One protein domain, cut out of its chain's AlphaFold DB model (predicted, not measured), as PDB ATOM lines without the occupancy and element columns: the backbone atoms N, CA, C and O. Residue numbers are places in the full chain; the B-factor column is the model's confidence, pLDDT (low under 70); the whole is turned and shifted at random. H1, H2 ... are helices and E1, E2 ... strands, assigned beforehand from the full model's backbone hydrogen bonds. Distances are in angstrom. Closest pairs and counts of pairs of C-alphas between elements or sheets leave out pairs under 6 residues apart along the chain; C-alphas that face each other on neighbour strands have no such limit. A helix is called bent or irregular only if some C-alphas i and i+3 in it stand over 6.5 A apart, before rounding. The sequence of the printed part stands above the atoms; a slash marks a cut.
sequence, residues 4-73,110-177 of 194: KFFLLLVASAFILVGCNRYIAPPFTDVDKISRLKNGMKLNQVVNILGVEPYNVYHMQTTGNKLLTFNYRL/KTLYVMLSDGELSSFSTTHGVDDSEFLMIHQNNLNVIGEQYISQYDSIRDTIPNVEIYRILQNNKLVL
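This is residues 4 to 73 and 110 to 177 of the 194 residues of an uncharacterized protein of Salinivirga cyanobacteriivorans (UniProt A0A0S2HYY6). Two four-stranded sheets lie face to face as a sandwich, with H2 and H3 packed beside one sheet and H4 over the face of the other that is turned away from the first; from this body a long thin arm, residues 4 to 24, sticks out with H1 at its tip. The arm makes the length: the C-alphas span 80 by 35 by 28 A, while the body without it spans 40 by 30 by 20 A. The printed part has 138 residues, with four named helices and eight named strands in the order H1, H2, H3, E1, E2, E3, E4, E5, E6, H4, E7, E8, a mixed class. The sheets, E1 E2 E3 E4 and E6 E5 E7 E8, are antiparallel throughout. The whole is only just loose, close to extended, with a radius of gyration of the C-alphas of 21.2 A.

H1, residues 4 to 14, stands free and touches no helix. H2, residues 30 to 34, touches H3, residues 42 to 49; their closest C-alphas, those of Lys 32 and Leu 49, are 5.5 A apart. The first sheet runs E1, residues 55 to 58, E2, residues 65 to 71, E3, residues 110 to 117, and E4, residues 120 to 126, and is strongly twisted. Between the neighbour strands E1 and E2, N 57 and O 66 are within hydrogen-bond range at 2.8 A; between E2 and E3, N 67 and O 114 are within hydrogen-bond range at 2.8 A; and between E3 and E4, N 113 and O 125 are within hydrogen-bond range at 2.8 A. Residues 27 to 28 pair in parallel with residues 70 to 71 of E2. H2 only grazes this sheet, with its residues 30 to 33. H3 is on it at a height of 7.4 A, beside the strands and over none of them; its closest C-alphas to E4 are Leu 42 and Glu 120, 6.8 A apart. The second sheet, also strongly twisted, runs E6, residues 142 to 146, E5, residues 135 to 139, E7, residues 164 to 170, and E8, residues 174 to 176. N 144 and O 137 are within hydrogen-bond range at 2.8 A, as are N 136 and O 167 at 2.8 A, and N 170 and O 174 at 2.8 A. The two sheets form a sandwich, two sheets face to face, 10.4 A between the centres of the facing parts and the strands at 19 degrees; the closest C-alphas of E4 and E6 are Ser 123 and Asn 142, 5.7 A apart. H4, residues 148 to 157, is on one face of the second sheet, two layers, at a height of 8.9 A from a local plane of 6 C-alphas; its closest C-alphas to E5 are Glu 148 and Phe 135, 7.0 A apart. E6, H4 and E7 make a split strand-helix-strand unit, with E5 between its two strands, and its crossover is right-handed. H1, H2 and H3 have every O i to N i+4 pair within hydrogen-bond range, H4 4 of 6.

H1 begins at C-alpha 4, (21.676, 147.394, -34.890), and is 16.0 A long. E3 is 23.1 A long, E2 and E7 19.3 A each, E4 18.2 A and H4 15.4 A. H4 is irregular: C-alphas 149 and 152 are 7.1 A apart. E8 ends at C-alpha 176, (43.884, 93.625, -26.163).

The C-alphas of Lys 4 and Thr 160 are the two farthest apart, at 80.4 A. Residues 74 to 109 are not printed, and C-alphas 73 and 110 are 8.3 A apart across this cut, between E2 and E3. Of the links printed whole, H1 to H2, 15 residues, is the long one. The mean pLDDT of the printed part is 79.9; 37 residues are under 70, among them residues 9 to 19, 128 to 134 and 152 to 162.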
ATOM      1  N   LYS A   4      20.924 148.461 -34.211       71.56
ATOM      2  CA  LYS A   4      21.676 147.394 -34.890       71.56
ATOM      3  C   LYS A   4      22.723 146.722 -33.989       71.56
ATOM      4  O   LYS A   4      22.950 145.529 -34.118       71.56
ATOM      5  N   PHE A   5      23.325 147.466 -33.060       74.19
ATOM      6  CA  PHE A   5      24.305 146.950 -32.098       74.19
ATOM      7  C   PHE A   5      23.627 146.147 -30.977       74.19
ATOM      8  O   PHE A   5      24.142 145.120 -30.550       74.19
ATOM      9  N   PHE A   6      22.427 146.567 -30.557       72.69
ATOM     10  CA  PHE A   6      21.613 145.831 -29.584       72.69
ATOM     11  C   PHE A   6      21.104 144.494 -30.149       72.69
ATOM     12  O   PHE A   6      21.222 143.465 -29.493       72.69
ATOM     13  N   LEU A   7      20.627 144.480 -31.400       70.44
ATOM     14  CA  LEU A   7      20.217 143.247 -32.090       70.44
ATOM     15  C   LEU A   7      21.371 142.245 -32.258       70.44
ATOM     16  O   LEU A   7      21.155 141.041 -32.141       70.44
ATOM     17  N   LEU A   8      22.596 142.730 -32.473       72.25
ATOM     18  CA  LEU A   8      23.783 141.885 -32.636       72.25
ATOM     19  C   LEU A   8      24.250 141.265 -31.301       72.25
ATOM     20  O   LEU A   8      24.696 140.121 -31.286       72.25
ATOM     21  N   LEU A   9      24.064 141.974 -30.180       67.94
ATOM     22  CA  LEU A   9      24.298 141.460 -28.820       67.94
ATOM     23  C   LEU A   9      23.249 140.428 -28.376       67.94
ATOM     24  O   LEU A   9      23.587 139.446 -27.721       67.94
ATOM     25  N   VAL A  10      21.978 140.616 -28.741       69.06
ATOM     26  CA  VAL A  10      20.922 139.636 -28.431       69.06
ATOM     27  C   VAL A  10      21.096 138.366 -29.271       69.06
ATOM     28  O   VAL A  10      20.952 137.263 -28.750       69.06
ATOM     29  N   ALA A  11      21.481 138.496 -30.547       65.38
ATOM     30  CA  ALA A  11      21.757 137.348 -31.410       65.38
ATOM     31  C   ALA A  11      22.973 136.523 -30.941       65.38
ATOM     32  O   ALA A  11      22.936 135.297 -31.023       65.38
ATOM     33  N   SER A  12      24.025 137.157 -30.401       61.47
ATOM     34  CA  SER A  12      25.182 136.430 -29.853       61.47
ATOM     35  C   SER A  12      24.874 135.720 -28.527       61.47
ATOM     36  O   SER A  12      25.414 134.642 -28.277       61.47
ATOM     37  N   ALA A  13      23.955 136.255 -27.714       61.75
ATOM     38  CA  ALA A  13      23.525 135.632 -26.460       61.75
ATOM     39  C   ALA A  13      22.723 134.328 -26.666       61.75
ATOM     40  O   ALA A  13      22.810 133.421 -25.839       61.75
ATOM     41  N   PHE A  14      21.996 134.185 -27.782       60.12
ATOM     42  CA  PHE A  14      21.215 132.973 -28.078       60.12
ATOM     43  C   PHE A  14      22.061 131.775 -28.548       60.12
ATOM     44  O   PHE A  14      21.619 130.636 -28.418       60.12
ATOM     45  N   ILE A  15      23.286 131.995 -29.040       59.06
ATOM     46  CA  ILE A  15      24.161 130.918 -29.546       59.06
ATOM     47  C   ILE A  15      24.835 130.139 -28.395       59.06
ATOM     48  O   ILE A  15      25.271 129.006 -28.583       59.06
ATOM     49  N   LEU A  16      24.875 130.698 -27.179       56.41
ATOM     50  CA  LEU A  16      25.530 130.075 -26.018       56.41
ATOM     51  C   LEU A  16      24.629 129.139 -25.201       56.41
ATOM     52  O   LEU A  16      25.110 128.502 -24.264       56.41
ATOM     53  N   VAL A  17      23.356 128.970 -25.572       62.66
ATOM     54  CA  VAL A  17      22.485 127.935 -24.986       62.66
ATOM     55  C   VAL A  17      22.775 126.587 -25.662       62.66
ATOM     56  O   VAL A  17      21.912 125.935 -26.245       62.66
ATOM     57  N   GLY A  18      24.045 126.182 -25.633       62.00
ATOM     58  CA  GLY A  18      24.477 124.865 -26.072       62.00
ATOM     59  C   GLY A  18      23.852 123.800 -25.175       62.00
ATOM     60  O   GLY A  18      23.985 123.834 -23.952       62.00
ATOM     61  N   CYS A  19      23.147 122.849 -25.783       65.62
ATOM     62  CA  CYS A  19      22.535 121.721 -25.093       65.62
ATOM     63  C   CYS A  19      23.650 120.794 -24.576       65.62
ATOM     64  O   CYS A  19      24.141 119.934 -25.306       65.62
ATOM     65  N   ASN A  20      24.092 121.002 -23.334       70.44
ATOM     66  CA  ASN A  20      25.167 120.228 -22.718       70.44
ATOM     67  C   ASN A  20      24.642 118.825 -22.357       70.44
ATOM     68  O   ASN A  20      24.147 118.586 -21.257       70.44
ATOM     69  N   ARG A  21      24.662 117.901 -23.325       73.56
ATOM     70  CA  ARG A  21      24.210 116.517 -23.135       73.56
ATOM     71  C   ARG A  21      25.392 115.645 -22.740       73.56
ATOM     72  O   ARG A  21      26.298 115.417 -23.535       73.56
ATOM     73  N   TYR A  22      25.359 115.132 -21.516       78.06
ATOM     74  CA  TYR A  22      26.285 114.099 -21.074       78.06
ATOM     75  C   TYR A  22      25.715 112.723 -21.431       78.06
ATOM     76  O   TYR A  22      24.633 112.361 -20.970       78.06
ATOM     77  N   ILE A  23      26.433 111.967 -22.262       77.19
ATOM     78  CA  ILE A  23      26.100 110.577 -22.585       77.19
ATOM     79  C   ILE A  23      26.914 109.692 -21.646       77.19
ATOM     80  O   ILE A  23      28.142 109.657 -21.725       77.19
ATOM     81  N   ALA A  24      26.226 108.998 -20.745       81.38
ATOM     82  CA  ALA A  24      26.831 108.048 -19.824       81.38
ATOM     83  C   ALA A  24      26.490 106.615 -20.255       81.38
ATOM     84  O   ALA A  24      25.370 106.385 -20.721       81.38
ATOM     85  N   PRO A  25      27.401 105.644 -20.080       86.44
ATOM     86  CA  PRO A  25      27.036 104.245 -20.232       86.44
ATOM     87  C   PRO A  25      26.032 103.820 -19.140       86.44
ATOM     88  O   PRO A  25      25.955 104.461 -18.089       86.44
ATOM     89  N   PRO A  26      25.258 102.744 -19.358       90.94
ATOM     90  CA  PRO A  26      24.384 102.196 -18.326       90.94
ATOM     91  C   PRO A  26      25.213 101.606 -17.176       90.94
ATOM     92  O   PRO A  26      26.273 101.020 -17.409       90.94
ATOM     93  N   PHE A  27      24.728 101.752 -15.939       94.44
ATOM     94  CA  PHE A  27      25.431 101.306 -14.733       94.44
ATOM     95  C   PHE A  27      24.591 100.354 -13.882       94.44
ATOM     96  O   PHE A  27      23.396 100.572 -13.687       94.44
ATOM     97  N   THR A  28      25.252  99.351 -13.310       95.38
ATOM     98  CA  THR A  28      24.733  98.530 -12.209       95.38
ATOM     99  C   THR A  28      25.377  98.924 -10.869       95.38
ATOM    100  O   THR A  28      26.158  99.879 -10.796       95.38
ATOM    101  N   ASP A  29      25.038  98.210  -9.799       92.75
ATOM    102  CA  ASP A  29      25.515  98.444  -8.435       92.75
ATOM    103  C   ASP A  29      26.059  97.154  -7.796       92.75
ATOM    104  O   ASP A  29      25.788  96.044  -8.251       92.75
ATOM    105  N   VAL A  30      26.865  97.306  -6.742       91.56
ATOM    106  CA  VAL A  30      27.574  96.186  -6.094       91.56
ATOM    107  C   VAL A  30      26.612  95.171  -5.468       91.56
ATOM    108  O   VAL A  30      26.896  93.975  -5.478       91.56
ATOM    109  N   ASP A  31      25.461  95.622  -4.967       93.19
ATOM    110  CA  ASP A  31      24.452  94.740  -4.377       93.19
ATOM    111  C   ASP A  31      23.895  93.774  -5.434       93.19
ATOM    112  O   ASP A  31      23.879  92.564  -5.218       93.19
ATOM    113  N   LYS A  32      23.558  94.260  -6.633       96.44
ATOM    114  CA  LYS A  32      23.154  93.385  -7.747       96.44
ATOM    115  C   LYS A  32      24.255  92.425  -8.178       96.44
ATOM    116  O   LYS A  32      23.967  91.254  -8.418       96.44
ATOM    117  N   ILE A  33      25.505  92.888  -8.241       95.19
ATOM    118  CA  ILE A  33      26.653  92.035  -8.590       95.19
ATOM    119  C   ILE A  33      26.780  90.872  -7.600       95.19
ATOM    120  O   ILE A  33      26.977  89.735  -8.020       95.19
ATOM    121  N   SER A  34      26.589  91.125  -6.301       94.19
ATOM    122  CA  SER A  34      26.682  90.094  -5.256       94.19
ATOM    123  C   SER A  34      25.649  88.965  -5.388       94.19
ATOM    124  O   SER A  34      25.812  87.893  -4.807       94.19
ATOM    125  N   ARG A  35      24.583  89.184  -6.167       97.25
ATOM    126  CA  ARG A  35      23.512  88.208  -6.398       97.25
ATOM    127  C   ARG A  35      23.801  87.275  -7.570       97.25
ATOM    128  O   ARG A  35      23.052  86.316  -7.752       97.25
ATOM    129  N   LEU A  36      24.842  87.546  -8.360       96.75
ATOM    130  CA  LEU A  36      25.268  86.666  -9.443       96.75
ATOM    131  C   LEU A  36      25.750  85.324  -8.888       96.75
ATOM    132  O   LEU A  36      26.438  85.261  -7.870       96.75
ATOM    133  N   LYS A  37      25.391  84.239  -9.573       96.25
ATOM    134  CA  LYS A  37      25.808  82.879  -9.220       96.25
ATOM    135  C   LYS A  37      26.185  82.107 -10.470       96.25
ATOM    136  O   LYS A  37      25.604  82.316 -11.535       96.25
ATOM    137  N   ASN A  38      27.110  81.173 -10.310       95.19
ATOM    138  CA  ASN A  38      27.472  80.261 -11.384       95.19
ATOM    139  C   ASN A  38      26.242  79.466 -11.864       95.19
ATOM    140  O   ASN A  38      25.323  79.204 -11.085       95.19
ATOM    141  N   GLY A  39      26.212  79.124 -13.153       96.62
ATOM    142  CA  GLY A  39      25.083  78.464 -13.822       96.62
ATOM    143  C   GLY A  39      24.010  79.418 -14.370       96.62
ATOM    144  O   GLY A  39      23.086  78.990 -15.055       96.62
ATOM    145  N   MET A  40      24.089  80.726 -14.095       97.94
ATOM    146  CA  MET A  40      23.116  81.690 -14.625       97.94
ATOM    147  C   MET A  40      23.279  81.907 -16.128       97.94
ATOM    148  O   MET A  40      24.368  82.199 -16.614       97.94
ATOM    149  N   LYS A  41      22.174  81.878 -16.870       97.62
ATOM    150  CA  LYS A  41      22.159  82.244 -18.292       97.62
ATOM    151  C   LYS A  41      22.293  83.754 -18.476       97.62
ATOM    152  O   LYS A  41      21.943  84.532 -17.588       97.62
ATOM    153  N   LEU A  42      22.714  84.181 -19.669       95.62
ATOM    154  CA  LEU A  42      22.874  85.601 -20.019       95.62
ATOM    155  C   LEU A  42      21.659  86.462 -19.635       95.62
ATOM    156  O   LEU A  42      21.816  87.506 -19.015       95.62
ATOM    157  N   ASN A  43      20.446  86.017 -19.963       97.31
ATOM    158  CA  ASN A  43      19.222  86.754 -19.646       97.31
ATOM    159  C   ASN A  43      19.001  86.909 -18.131       97.31
ATOM    160  O   ASN A  43      18.543  87.953 -17.683       97.31
ATOM    161  N   GLN A  44      19.350  85.901 -17.330       98.06
ATOM    162  CA  GLN A  44      19.266  85.977 -15.870       98.06
ATOM    163  C   GLN A  44      20.300  86.957 -15.312       98.06
ATOM    164  O   GLN A  44      19.959  87.758 -14.444       98.06
ATOM    165  N   VAL A  45      21.526  86.941 -15.847       97.75
ATOM    166  CA  VAL A  45      22.575  87.909 -15.496       97.75
ATOM    167  C   VAL A  45      22.108  89.335 -15.804       97.75
ATOM    168  O   VAL A  45      22.134  90.185 -14.917       97.75
ATOM    169  N   VAL A  46      21.613  89.589 -17.018       97.69
ATOM    170  CA  VAL A  46      21.097  90.908 -17.428       97.69
ATOM    171  C   VAL A  46      19.927  91.347 -16.549       97.69
ATOM    172  O   VAL A  46      19.913  92.482 -16.081       97.69
ATOM    173  N   ASN A  47      18.991  90.448 -16.237       97.94
ATOM    174  CA  ASN A  47      17.859  90.755 -15.362       97.94
ATOM    175  C   ASN A  47      18.294  91.120 -13.934       97.94
ATOM    176  O   ASN A  47      17.714  92.022 -13.333       97.94
ATOM    177  N   ILE A  48      19.311  90.446 -13.386       97.94
ATOM    178  CA  ILE A  48      19.851  90.757 -12.054       97.94
ATOM    179  C   ILE A  48      20.580  92.100 -12.065       97.94
ATOM    180  O   ILE A  48      20.368  92.920 -11.172       97.94
ATOM    181  N   LEU A  49      21.429  92.335 -13.068       97.44
ATOM    182  CA  LEU A  49      22.223  93.560 -13.162       97.44
ATOM    183  C   LEU A  49      21.382  94.775 -13.575       97.44
ATOM    184  O   LEU A  49      21.736  95.907 -13.231       97.44
ATOM    185  N   GLY A  50      20.260  94.550 -14.261       97.25
ATOM    186  CA  GLY A  50      19.337  95.575 -14.744       97.25
ATOM    187  C   GLY A  50      19.888  96.409 -15.901       97.25
ATOM    188  O   GLY A  50      19.366  97.488 -16.171       97.25
ATOM    189  N   VAL A  51      20.961  95.949 -16.545       96.88
ATOM    190  CA  VAL A  51      21.644  96.629 -17.648       96.88
ATOM    191  C   VAL A  51      22.168  95.603 -18.646       96.88
ATOM    192  O   VAL A  51      22.565  94.504 -18.262       96.88
ATOM    193  N   GLU A  52      22.194  95.980 -19.921       95.75
ATOM    194  CA  GLU A  52      22.816  95.180 -20.974       95.75
ATOM    195  C   GLU A  52      24.352  95.216 -20.871       95.75
ATOM    196  O   GLU A  52      24.913  96.194 -20.354       95.75
ATOM    197  N   PRO A  53      25.055  94.184 -21.377       95.25
ATOM    198  CA  PRO A  53      26.504  94.219 -21.491       95.25
ATOM    199  C   PRO A  53      26.956  95.417 -22.330       95.25
ATOM    200  O   PRO A  53      26.418  95.688 -23.401       95.25
ATOM    201  N   TYR A  54      27.990  96.107 -21.864       92.75
ATOM    202  CA  TYR A  54      28.640  97.181 -22.600       92.75
ATOM    203  C   TYR A  54      29.438  96.643 -23.793       92.75
ATOM    204  O   TYR A  54      29.319  97.172 -24.893       92.75
ATOM    205  N   ASN A  55      30.215  95.570 -23.592       90.12
ATOM    206  CA  ASN A  55      30.869  94.821 -24.666       90.12
ATOM    207  C   ASN A  55      30.641  93.315 -24.502       90.12
ATOM    208  O   ASN A  55      30.485  92.805 -23.390       90.12
ATOM    209  N   VAL A  56      30.699  92.606 -25.631       91.31
ATOM    210  CA  VAL A  56      30.653  91.144 -25.713       91.31
ATOM    211  C   VAL A  56      31.842  90.676 -26.544       91.31
ATOM    212  O   VAL A  56      31.946  90.987 -27.729       91.31
ATOM    213  N   TYR A  57      32.743  89.930 -25.919       87.50
ATOM    214  CA  TYR A  57      33.909  89.335 -26.557       87.50
ATOM    215  C   TYR A  57      33.679  87.838 -26.740       87.50
ATOM    216  O   TYR A  57      33.303  87.140 -25.800       87.50
ATOM    217  N   HIS A  58      33.917  87.344 -27.951       85.75
ATOM    218  CA  HIS A  58      33.791  85.930 -28.292       85.75
ATOM    219  C   HIS A  58      35.175  85.287 -28.353       85.75
ATOM    220  O   HIS A  58      36.029  85.728 -29.123       85.75
ATOM    221  N   MET A  59      35.383  84.238 -27.564       80.62
ATOM    222  CA  MET A  59      36.630  83.481 -27.551       80.62
ATOM    223  C   MET A  59      36.555  82.387 -28.616       80.62
ATOM    224  O   MET A  59      35.784  81.440 -28.486       80.62
ATOM    225  N   GLN A  60      37.317  82.526 -29.703       73.38
ATOM    226  CA  GLN A  60      37.229  81.617 -30.858       73.38
ATOM    227  C   GLN A  60      37.696  80.189 -30.546       73.38
ATOM    228  O   GLN A  60      37.207  79.237 -31.139       73.38
ATOM    229  N   THR A  61      38.642  80.055 -29.623       71.75
ATOM    230  CA  THR A  61      39.283  78.799 -29.208       71.75
ATOM    231  C   THR A  61      38.366  77.935 -28.346       71.75
ATOM    232  O   THR A  61      38.322  76.722 -28.519       71.75
ATOM    233  N   THR A  62      37.628  78.558 -27.428       75.56
ATOM    234  CA  THR A  62      36.815  77.872 -26.412       75.56
ATOM    235  C   THR A  62      35.313  77.978 -26.661       75.56
ATOM    236  O   THR A  62      34.546  77.241 -26.058       75.56
ATOM    237  N   GLY A  63      34.865  78.902 -27.518       81.38
ATOM    238  CA  GLY A  63      33.443  79.222 -27.698       81.38
ATOM    239  C   GLY A  63      32.840  80.055 -26.558       81.38
ATOM    240  O   GLY A  63      31.674  80.454 -26.637       81.38
ATOM    241  N   ASN A  64      33.627  80.364 -25.526       88.44
ATOM    242  CA  ASN A  64      33.199  81.149 -24.375       88.44
ATOM    243  C   ASN A  64      32.908  82.611 -24.749       88.44
ATOM    244  O   ASN A  64      33.396  83.146 -25.754       88.44
ATOM    245  N   LYS A  65      32.126  83.286 -23.902       91.62
ATOM    246  CA  LYS A  65      31.836  84.718 -24.037       91.62
ATOM    247  C   LYS A  65      32.289  85.468 -22.802       91.62
ATOM    248  O   LYS A  65      31.872  85.146 -21.696       91.62
ATOM    249  N   LEU A  66      33.057  86.527 -23.006       90.94
ATOM    250  CA  LEU A  66      33.394  87.478 -21.964       90.94
ATOM    251  C   LEU A  66      32.553  88.740 -22.153       90.94
ATOM    252  O   LEU A  66      32.630  89.410 -23.179       90.94
ATOM    253  N   LEU A  67      31.746  89.063 -21.156       93.81
ATOM    254  CA  LEU A  67      30.864  90.222 -21.140       93.81
ATOM    255  C   LEU A  67      31.447  91.276 -20.210       93.81
ATOM    256  O   LEU A  67      31.991  90.939 -19.156       93.81
ATOM    257  N   THR A  68      31.291  92.547 -20.559       93.25
ATOM    258  CA  THR A  68      31.639  93.648 -19.658       93.25
ATOM    259  C   THR A  68      30.411  94.447 -19.276       93.25
ATOM    260  O   THR A  68      29.574  94.757 -20.116       93.25
ATOM    261  N   PHE A  69      30.317  94.826 -18.008       94.94
ATOM    262  CA  PHE A  69      29.299  95.735 -17.490       94.94
ATOM    263  C   PHE A  69      29.980  96.874 -16.741       94.94
ATOM    264  O   PHE A  69      31.058  96.688 -16.173       94.94
ATOM    265  N   ASN A  70      29.351  98.045 -16.713       93.94
ATOM    266  CA  ASN A  70      29.837  99.164 -15.915       93.94
ATOM    267  C   ASN A  70      29.068  99.226 -14.596       93.94
ATOM    268  O   ASN A  70      27.852  99.040 -14.570       93.94
ATOM    269  N   TYR A  71      29.761  99.520 -13.501       92.88
ATOM    270  CA  TYR A  71      29.128  99.758 -12.209       92.88
ATOM    271  C   TYR A  71      29.753 100.961 -11.511       92.88
ATOM    272  O   TYR A  71      30.894 101.346 -11.787       92.88
ATOM    273  N   ARG A  72      28.986 101.574 -10.610       90.25
ATOM    274  CA  ARG A  72      29.456 102.686  -9.781       90.25
ATOM    275  C   ARG A  72      29.340 102.343  -8.310       90.25
ATOM    276  O   ARG A  72      28.441 101.615  -7.893       90.25
ATOM    277  N   LEU A  73      30.251 102.909  -7.530       88.31
ATOM    278  CA  LEU A  73      30.185 102.830  -6.083       88.31
ATOM    279  C   LEU A  73      29.265 103.913  -5.544       88.31
ATOM    280  O   LEU A  73      29.286 105.060  -5.994       88.31
ATOM    281  N   LYS A 110      33.617 101.581 -12.789       87.12
ATOM    282  CA  LYS A 110      34.405 100.357 -12.741       87.12
ATOM    283  C   LYS A 110      33.789  99.321 -13.667       87.12
ATOM    284  O   LYS A 110      32.630  99.459 -14.069       87.12
ATOM    285  N   THR A 111      34.553  98.284 -13.995       89.12
ATOM    286  CA  THR A 111      34.076  97.210 -14.868       89.12
ATOM    287  C   THR A 111      33.930  95.904 -14.113       89.12
ATOM    288  O   THR A 111      34.781  95.510 -13.316       89.12
ATOM    289  N   LEU A 112      32.804  95.255 -14.379       91.62
ATOM    290  CA  LEU A 112      32.542  93.865 -14.072       91.62
ATOM    291  C   LEU A 112      32.780  93.059 -15.348       91.62
ATOM    292  O   LEU A 112      32.172  93.334 -16.382       91.62
ATOM    293  N   TYR A 113      33.634  92.056 -15.248       92.00
ATOM    294  CA  TYR A 113      33.878  91.051 -16.265       92.00
ATOM    295  C   TYR A 113      33.084  89.799 -15.906       92.00
ATOM    296  O   TYR A 113      33.204  89.300 -14.790       92.00
ATOM    297  N   VAL A 114      32.285  89.293 -16.836       93.56
ATOM    298  CA  VAL A 114      31.443  88.107 -16.647       93.56
ATOM    299  C   VAL A 114      31.789  87.097 -17.727       93.56
ATOM    300  O   VAL A 114      31.658  87.392 -18.913       93.56
ATOM    301  N   MET A 115      32.228  85.911 -17.326       93.38
ATOM    302  CA  MET A 115      32.519  84.807 -18.228       93.38
ATOM    303  C   MET A 115      31.302  83.894 -18.345       93.38
ATOM    304  O   MET A 115      30.795  83.392 -17.340       93.38
ATOM    305  N   LEU A 116      30.865  83.652 -19.577       94.75
ATOM    306  CA  LEU A 116      29.938  82.582 -19.903       94.75
ATOM    307  C   LEU A 116      30.691  81.438 -20.579       94.75
ATOM    308  O   LEU A 116      31.338  81.646 -21.608       94.75
ATOM    309  N   SER A 117      30.527  80.236 -20.041       92.88
ATOM    310  CA  SER A 117      30.954  78.983 -20.658       92.88
ATOM    311  C   SER A 117      29.722  78.122 -20.903       92.88
ATOM    312  O   SER A 117      28.825  78.083 -20.065       92.88
ATOM    313  N   ASP A 118      29.604  77.551 -22.102       92.00
ATOM    314  CA  ASP A 118      28.420  76.788 -22.533       92.00
ATOM    315  C   ASP A 118      27.076  77.530 -22.352       92.00
ATOM    316  O   ASP A 118      26.010  76.943 -22.184       92.00
ATOM    317  N   GLY A 119      27.113  78.866 -22.425       92.38
ATOM    318  CA  GLY A 119      25.935  79.730 -22.276       92.38
ATOM    319  C   GLY A 119      25.549  80.060 -20.830       92.38
ATOM    320  O   GLY A 119      24.577  80.794 -20.628       92.38
ATOM    321  N   GLU A 120      26.321  79.591 -19.852       96.62
ATOM    322  CA  GLU A 120      26.086  79.787 -18.423       96.62
ATOM    323  C   GLU A 120      27.253  80.509 -17.749       96.62
ATOM    324  O   GLU A 120      28.409  80.391 -18.147       96.62
ATOM    325  N   LEU A 121      26.951  81.282 -16.710       95.56
ATOM    326  CA  LEU A 121      27.929  82.008 -15.916       95.56
ATOM    327  C   LEU A 121      28.892  81.027 -15.252       95.56
ATOM    328  O   LEU A 121      28.483  80.250 -14.391       95.56
ATOM    329  N   SER A 122      30.168  81.081 -15.631       93.75
ATOM    330  CA  SER A 122      31.218  80.261 -15.021       93.75
ATOM    331  C   SER A 122      31.995  81.023 -13.950       93.75
ATOM    332  O   SER A 122      32.337  80.459 -12.914       93.75
ATOM    333  N   SER A 123      32.281  82.304 -14.192       91.06
ATOM    334  CA  SER A 123      33.009  83.170 -13.263       91.06
ATOM    335  C   SER A 123      32.770  84.649 -13.563       91.06
ATOM    336  O   SER A 123      32.374  85.030 -14.665       91.06
ATOM    337  N   PHE A 124      33.017  85.512 -12.579       91.44
ATOM    338  CA  PHE A 124      33.026  86.958 -12.771       91.44
ATOM    339  C   PHE A 124      34.077  87.616 -11.877       91.44
ATOM    340  O   PHE A 124      34.444  87.076 -10.836       91.44
ATOM    341  N   SER A 125      34.561  88.789 -12.278       88.19
ATOM    342  CA  SER A 125      35.516  89.575 -11.497       88.19
ATOM    343  C   SER A 125      35.300  91.064 -11.714       88.19
ATOM    344  O   SER A 125      34.759  91.491 -12.734       88.19
ATOM    345  N   THR A 126      35.723  91.868 -10.745       86.69
ATOM    346  CA  THR A 126      35.623  93.324 -10.814       86.69
ATOM    347  C   THR A 126      37.009  93.948 -10.834       86.69
ATOM    348  O   THR A 126      37.941  93.435 -10.220       86.69
ATOM    349  N   THR A 127      37.131  95.115 -11.462       76.94
ATOM    350  CA  THR A 127      38.377  95.898 -11.451       76.94
ATOM    351  C   THR A 127      38.749  96.467 -10.074       76.94
ATOM    352  O   THR A 127      39.724  97.195  -9.974       76.94
ATOM    353  N   HIS A 128      37.988  96.191  -9.006       68.12
ATOM    354  CA  HIS A 128      38.253  96.727  -7.664       68.12
ATOM    355  C   HIS A 128      39.064  95.791  -6.761       68.12
ATOM    356  O   HIS A 128      39.246  96.090  -5.588       68.12
ATOM    357  N   GLY A 129      39.538  94.663  -7.297       52.84
ATOM    358  CA  GLY A 129      40.374  93.719  -6.554       52.84
ATOM    359  C   GLY A 129      41.869  94.049  -6.547       52.84
ATOM    360  O   GLY A 129      42.589  93.492  -5.726       52.84
ATOM    361  N   VAL A 130      42.353  94.916  -7.443       50.72
ATOM    362  CA  VAL A 130      43.782  95.230  -7.582       50.72
ATOM    363  C   VAL A 130      43.903  96.647  -8.154       50.72
ATOM    364  O   VAL A 130      43.543  96.869  -9.307       50.72
ATOM    365  N   ASP A 131      44.392  97.609  -7.368       51.81
ATOM    366  CA  ASP A 131      44.591  98.995  -7.837       51.81
ATOM    367  C   ASP A 131      45.611  99.095  -9.001       51.81
ATOM    368  O   ASP A 131      45.607 100.083  -9.730       51.81
ATOM    369  N   ASP A 132      46.375  98.023  -9.256       54.62
ATOM    370  CA  ASP A 132      47.410  97.912 -10.297       54.62
ATOM    371  C   ASP A 132      47.193  96.733 -11.273       54.62
ATOM    372  O   ASP A 132      48.138  96.232 -11.892       54.62
ATOM    373  N   SER A 133      45.970  96.201 -11.404       59.22
ATOM    374  CA  SER A 133      45.753  95.141 -12.396       59.22
ATOM    375  C   SER A 133      45.690  95.688 -13.807       59.22
ATOM    376  O   SER A 133      44.671  96.225 -14.244       59.22
ATOM    377  N   GLU A 134      46.761  95.458 -14.549       69.19
ATOM    378  CA  GLU A 134      46.819  95.749 -15.973       69.19
ATOM    379  C   GLU A 134      46.291  94.593 -16.837       69.19
ATOM    380  O   GLU A 134      46.118  94.768 -18.045       69.19
ATOM    381  N   PHE A 135      46.044  93.409 -16.258       72.56
ATOM    382  CA  PHE A 135      45.764  92.207 -17.041       72.56
ATOM    383  C   PHE A 135      44.616  91.356 -16.503       72.56
ATOM    384  O   PHE A 135      44.404  91.188 -15.302       72.56
ATOM    385  N   LEU A 136      43.902  90.768 -17.455       77.56
ATOM    386  CA  LEU A 136      42.869  89.768 -17.265       77.56
ATOM    387  C   LEU A 136      43.413  88.422 -17.747       77.56
ATOM    388  O   LEU A 136      43.781  88.283 -18.912       77.56
ATOM    389  N   MET A 137      43.456  87.438 -16.861       79.38
ATOM    390  CA  MET A 137      43.873  86.073 -17.154       79.38
ATOM    391  C   MET A 137      42.659  85.153 -17.160       79.38
ATOM    392  O   MET A 137      41.846  85.163 -16.237       79.38
ATOM    393  N   ILE A 138      42.563  84.324 -18.190       77.81
ATOM    394  CA  ILE A 138      41.515  83.328 -18.352       77.81
ATOM    395  C   ILE A 138      42.186  81.967 -18.454       77.81
ATOM    396  O   ILE A 138      43.000  81.728 -19.344       77.81
ATOM    397  N   HIS A 139      41.862  81.089 -17.509       76.00
ATOM    398  CA  HIS A 139      42.410  79.739 -17.433       76.00
ATOM    399  C   HIS A 139      41.348  78.788 -16.894       76.00
ATOM    400  O   HIS A 139      40.752  79.052 -15.849       76.00
ATOM    401  N   GLN A 140      41.093  77.691 -17.615       71.56
ATOM    402  CA  GLN A 140      40.080  76.691 -17.243       71.56
ATOM    403  C   GLN A 140      38.715  77.323 -16.899       71.56
ATOM    404  O   GLN A 140      38.122  77.018 -15.869       71.56
ATOM    405  N   ASN A 141      38.237  78.254 -17.734       70.88
ATOM    406  CA  ASN A 141      36.972  78.991 -17.555       70.88
ATOM    407  C   ASN A 141      36.884  79.874 -16.294       70.88
ATOM    408  O   ASN A 141      35.815  80.428 -16.001       70.88
ATOM    409  N   ASN A 142      38.001  80.050 -15.585       74.81
ATOM    410  CA  ASN A 142      38.130  80.982 -14.478       74.81
ATOM    411  C   ASN A 142      38.731  82.293 -14.959       74.81
ATOM    412  O   ASN A 142      39.711  82.318 -15.708       74.81
ATOM    413  N   LEU A 143      38.128  83.373 -14.490       80.81
ATOM    414  CA  LEU A 143      38.542  84.731 -14.748       80.81
ATOM    415  C   LEU A 143      39.324  85.257 -13.544       80.81
ATOM    416  O   LEU A 143      38.769  85.417 -12.459       80.81
ATOM    417  N   ASN A 144      40.595  85.571 -13.757       78.75
ATOM    418  CA  ASN A 144      41.474  86.146 -12.753       78.75
ATOM    419  C   ASN A 144      41.962  87.515 -13.215       78.75
ATOM    420  O   ASN A 144      42.202  87.751 -14.396       78.75
ATOM    421  N   VAL A 145      42.118  88.422 -12.266       75.75
ATOM    422  CA  VAL A 145      42.683  89.748 -12.498       75.75
ATOM    423  C   VAL A 145      44.086  89.728 -11.899       75.75
ATOM    424  O   VAL A 145      44.240  89.363 -10.735       75.75
ATOM    425  N   ILE A 146      45.107  90.040 -12.700       73.81
ATOM    426  CA  ILE A 146      46.515  89.919 -12.299       73.81
ATOM    427  C   ILE A 146      47.240  91.263 -12.445       73.81
ATOM    428  O   ILE A 146      46.990  92.026 -13.379       73.81
ATOM    429  N   GLY A 147      48.132  91.547 -11.493       71.12
ATOM    430  CA  GLY A 147      49.044  92.692 -11.547       71.12
ATOM    431  C   GLY A 147      50.204  92.464 -12.516       71.12
ATOM    432  O   GLY A 147      50.552  91.316 -12.816       71.12
ATOM    433  N   GLU A 148      50.815  93.554 -12.989       72.00
ATOM    434  CA  GLU A 148      51.899  93.508 -13.979       72.00
ATOM    435  C   GLU A 148      53.098  92.661 -13.518       72.00
ATOM    436  O   GLU A 148      53.680  91.898 -14.292       72.00
ATOM    437  N   GLN A 149      53.396  92.690 -12.218       68.69
ATOM    438  CA  GLN A 149      54.497  91.960 -11.593       68.69
ATOM    439  C   GLN A 149      54.417  90.431 -11.742       68.69
ATOM    440  O   GLN A 149      55.422  89.745 -11.556       68.69
ATOM    441  N   TYR A 150      53.241  89.885 -12.064       69.62
ATOM    442  CA  TYR A 150      53.041  88.442 -12.213       69.62
ATOM    443  C   TYR A 150      53.079  87.972 -13.672       69.62
ATOM    444  O   TYR A 150      53.116  86.769 -13.915       69.62
ATOM    445  N   ILE A 151      53.110  88.880 -14.656       70.06
ATOM    446  CA  ILE A 151      53.048  88.508 -16.081       70.06
ATOM    447  C   ILE A 151      54.251  87.683 -16.501       70.06
ATOM    448  O   ILE A 151      54.072  86.687 -17.186       70.06
ATOM    449  N   SER A 152      55.464  88.067 -16.097       67.75
ATOM    450  CA  SER A 152      56.688  87.365 -16.507       67.75
ATOM    451  C   SER A 152      56.667  85.891 -16.099       67.75
ATOM    452  O   SER A 152      57.152  85.032 -16.834       67.75
ATOM    453  N   GLN A 153      56.032  85.587 -14.963       67.56
ATOM    454  CA  GLN A 153      55.809  84.220 -14.502       67.56
ATOM    455  C   GLN A 153      54.830  83.492 -15.430       67.56
ATOM    456  O   GLN A 153      55.106  82.369 -15.844       67.56
ATOM    457  N   TYR A 154      53.738  84.147 -15.835       68.25
ATOM    458  CA  TYR A 154      52.758  83.560 -16.748       68.25
ATOM    459  C   TYR A 154      53.250  83.417 -18.188       68.25
ATOM    460  O   TYR A 154      52.999  82.383 -18.798       68.25
ATOM    461  N   ASP A 155      53.982  84.389 -18.728       67.94
ATOM    462  CA  ASP A 155      54.556  84.304 -20.073       67.94
ATOM    463  C   ASP A 155      55.555  83.144 -20.170       67.94
ATOM    464  O   ASP A 155      55.565  82.432 -21.172       67.94
ATOM    465  N   SER A 156      56.320  82.876 -19.104       65.38
ATOM    466  CA  SER A 156      57.253  81.742 -19.060       65.38
ATOM    467  C   SER A 156      56.580  80.361 -19.054       65.38
ATOM    468  O   SER A 156      57.189  79.383 -19.488       65.38
ATOM    469  N   ILE A 157      55.321  80.273 -18.605       61.72
ATOM    470  CA  ILE A 157      54.554  79.015 -18.522       61.72
ATOM    471  C   ILE A 157      53.406  78.942 -19.542       61.72
ATOM    472  O   ILE A 157      52.717  77.928 -19.642       61.72
ATOM    473  N   ARG A 158      53.190  79.998 -20.333       63.47
ATOM    474  CA  ARG A 158      52.085  80.111 -21.296       63.47
ATOM    475  C   ARG A 158      52.110  79.016 -22.354       63.47
ATOM    476  O   ARG A 158      51.064  78.497 -22.724       63.47
ATOM    477  N   ASP A 159      53.306  78.653 -22.810       64.38
ATOM    478  CA  ASP A 159      53.498  77.607 -23.817       64.38
ATOM    479  C   ASP A 159      53.419  76.189 -23.218       64.38
ATOM    480  O   ASP A 159      53.318  75.209 -23.954       64.38
ATOM    481  N   THR A 160      53.448  76.062 -21.887       65.00
ATOM    482  CA  THR A 160      53.365  74.777 -21.173       65.00
ATOM    483  C   THR A 160      51.993  74.507 -20.562       65.00
ATOM    484  O   THR A 160      51.657  73.342 -20.345       65.00
ATOM    485  N   ILE A 161      51.174  75.537 -20.327       63.97
ATOM    486  CA  ILE A 161      49.806  75.386 -19.824       63.97
ATOM    487  C   ILE A 161      48.814  75.589 -20.979       63.97
ATOM    488  O   ILE A 161      48.591  76.725 -21.409       63.97
ATOM    489  N   PRO A 162      48.177  74.519 -21.492       65.06
ATOM    490  CA  PRO A 162      47.167  74.663 -22.530       65.06
ATOM    491  C   PRO A 162      45.984  75.504 -22.022       65.06
ATOM    492  O   PRO A 162      45.561  75.378 -20.875       65.06
ATOM    493  N   ASN A 163      45.407  76.319 -22.911       70.50
ATOM    494  CA  ASN A 163      44.192  77.112 -22.668       70.50
ATOM    495  C   ASN A 163      44.341  78.263 -21.650       70.50
ATOM    496  O   ASN A 163      43.395  78.569 -20.919       70.50
ATOM    497  N   VAL A 164      45.511  78.910 -21.609       73.56
ATOM    498  CA  VAL A 164      45.704  80.191 -20.913       73.56
ATOM    499  C   VAL A 164      45.626  81.347 -21.910       73.56
ATOM    500  O   VAL A 164      46.459  81.475 -22.810       73.56
ATOM    501  N   GLU A 165      44.659  82.239 -21.710       77.50
ATOM    502  CA  GLU A 165      44.541  83.490 -22.456       77.50
ATOM    503  C   GLU A 165      44.719  84.682 -21.516       77.50
ATOM    504  O   GLU A 165      44.067  84.783 -20.480       77.50
ATOM    505  N   ILE A 166      45.623  85.591 -21.873       75.56
ATOM    506  CA  ILE A 166      45.928  86.795 -21.096       75.56
ATOM    507  C   ILE A 166      45.579  87.993 -21.964       75.56
ATOM    508  O   ILE A 166      45.941  88.028 -23.139       75.56
ATOM    509  N   TYR A 167      44.896  88.974 -21.389       76.75
ATOM    510  CA  TYR A 167      44.507  90.219 -22.038       76.75
ATOM    511  C   TYR A 167      45.016  91.398 -21.227       76.75
ATOM    512  O   TYR A 167      44.844  91.426 -20.013       76.75
ATOM    513  N   ARG A 168      45.580  92.402 -21.896       74.19
ATOM    514  CA  ARG A 168      45.851  93.706 -21.292       74.19
ATOM    515  C   ARG A 168      44.553  94.513 -21.233       74.19
ATOM    516  O   ARG A 168      43.845  94.623 -22.239       74.19
ATOM    517  N   ILE A 169      44.266  95.086 -20.073       72.50
ATOM    518  CA  ILE A 169      43.180  96.034 -19.833       72.50
ATOM    519  C   ILE A 169      43.705  97.424 -20.197       72.50
ATOM    520  O   ILE A 169      44.607  97.957 -19.559       72.50
ATOM    521  N   LEU A 170      43.171  98.010 -21.264       66.25
ATOM    522  CA  LEU A 170      43.510  99.368 -21.681       66.25
ATOM    523  C   LEU A 170      42.614 100.401 -20.997       66.25
ATOM    524  O   LEU A 170      41.518 100.092 -20.521       66.25
ATOM    525  N   GLN A 171      43.036 101.667 -21.063       59.59
ATOM    526  CA  GLN A 171      42.186 102.805 -20.721       59.59
ATOM    527  C   GLN A 171      40.831 102.691 -21.447       59.59
ATOM    528  O   GLN A 171      40.775 102.440 -22.655       59.59
ATOM    529  N   ASN A 172      39.739 102.880 -20.700       58.19
ATOM    530  CA  ASN A 172      38.346 102.636 -21.114       58.19
ATOM    531  C   ASN A 172      37.918 101.156 -21.186       58.19
ATOM    532  O   ASN A 172      36.957 100.831 -21.885       58.19
ATOM    533  N   ASN A 173      38.607 100.265 -20.469       63.62
ATOM    534  CA  ASN A 173      38.234  98.857 -20.276       63.62
ATOM    535  C   ASN A 173      38.143  98.053 -21.585       63.62
ATOM    536  O   ASN A 173      37.389  97.083 -21.689       63.62
ATOM    537  N   LYS A 174      38.925  98.458 -22.594       68.25
ATOM    538  CA  LYS A 174      39.131  97.679 -23.820       68.25
ATOM    539  C   LYS A 174      40.182  96.606 -23.563       68.25
ATOM    540  O   LYS A 174      41.222  96.896 -22.984       68.25
ATOM    541  N   LEU A 175      39.923  95.391 -24.028       70.62
ATOM    542  CA  LEU A 175      40.850  94.269 -23.903       70.62
ATOM    543  C   LEU A 175      41.662  94.101 -25.185       70.62
ATOM    544  O   LEU A 175      41.100  94.123 -26.282       70.62
ATOM    545  N   VAL A 176      42.974  93.916 -25.047       70.44
ATOM    546  CA  VAL A 176      43.884  93.625 -26.163       70.44
ATOM    547  C   VAL A 176      44.791  92.460 -25.795       70.44
ATOM    548  O   VAL A 176      45.311  92.397 -24.683       70.44
ATOM    549  N   LEU A 177      44.992  91.531 -26.728       65.19
ATOM    550  CA  LEU A 177      45.957  90.449 -26.548       65.19
ATOM    551  C   LEU A 177      47.375  91.041 -26.464       65.19
ATOM    552  O   LEU A 177      47.749  91.817 -27.349       65.19
TER     553      LEU A 177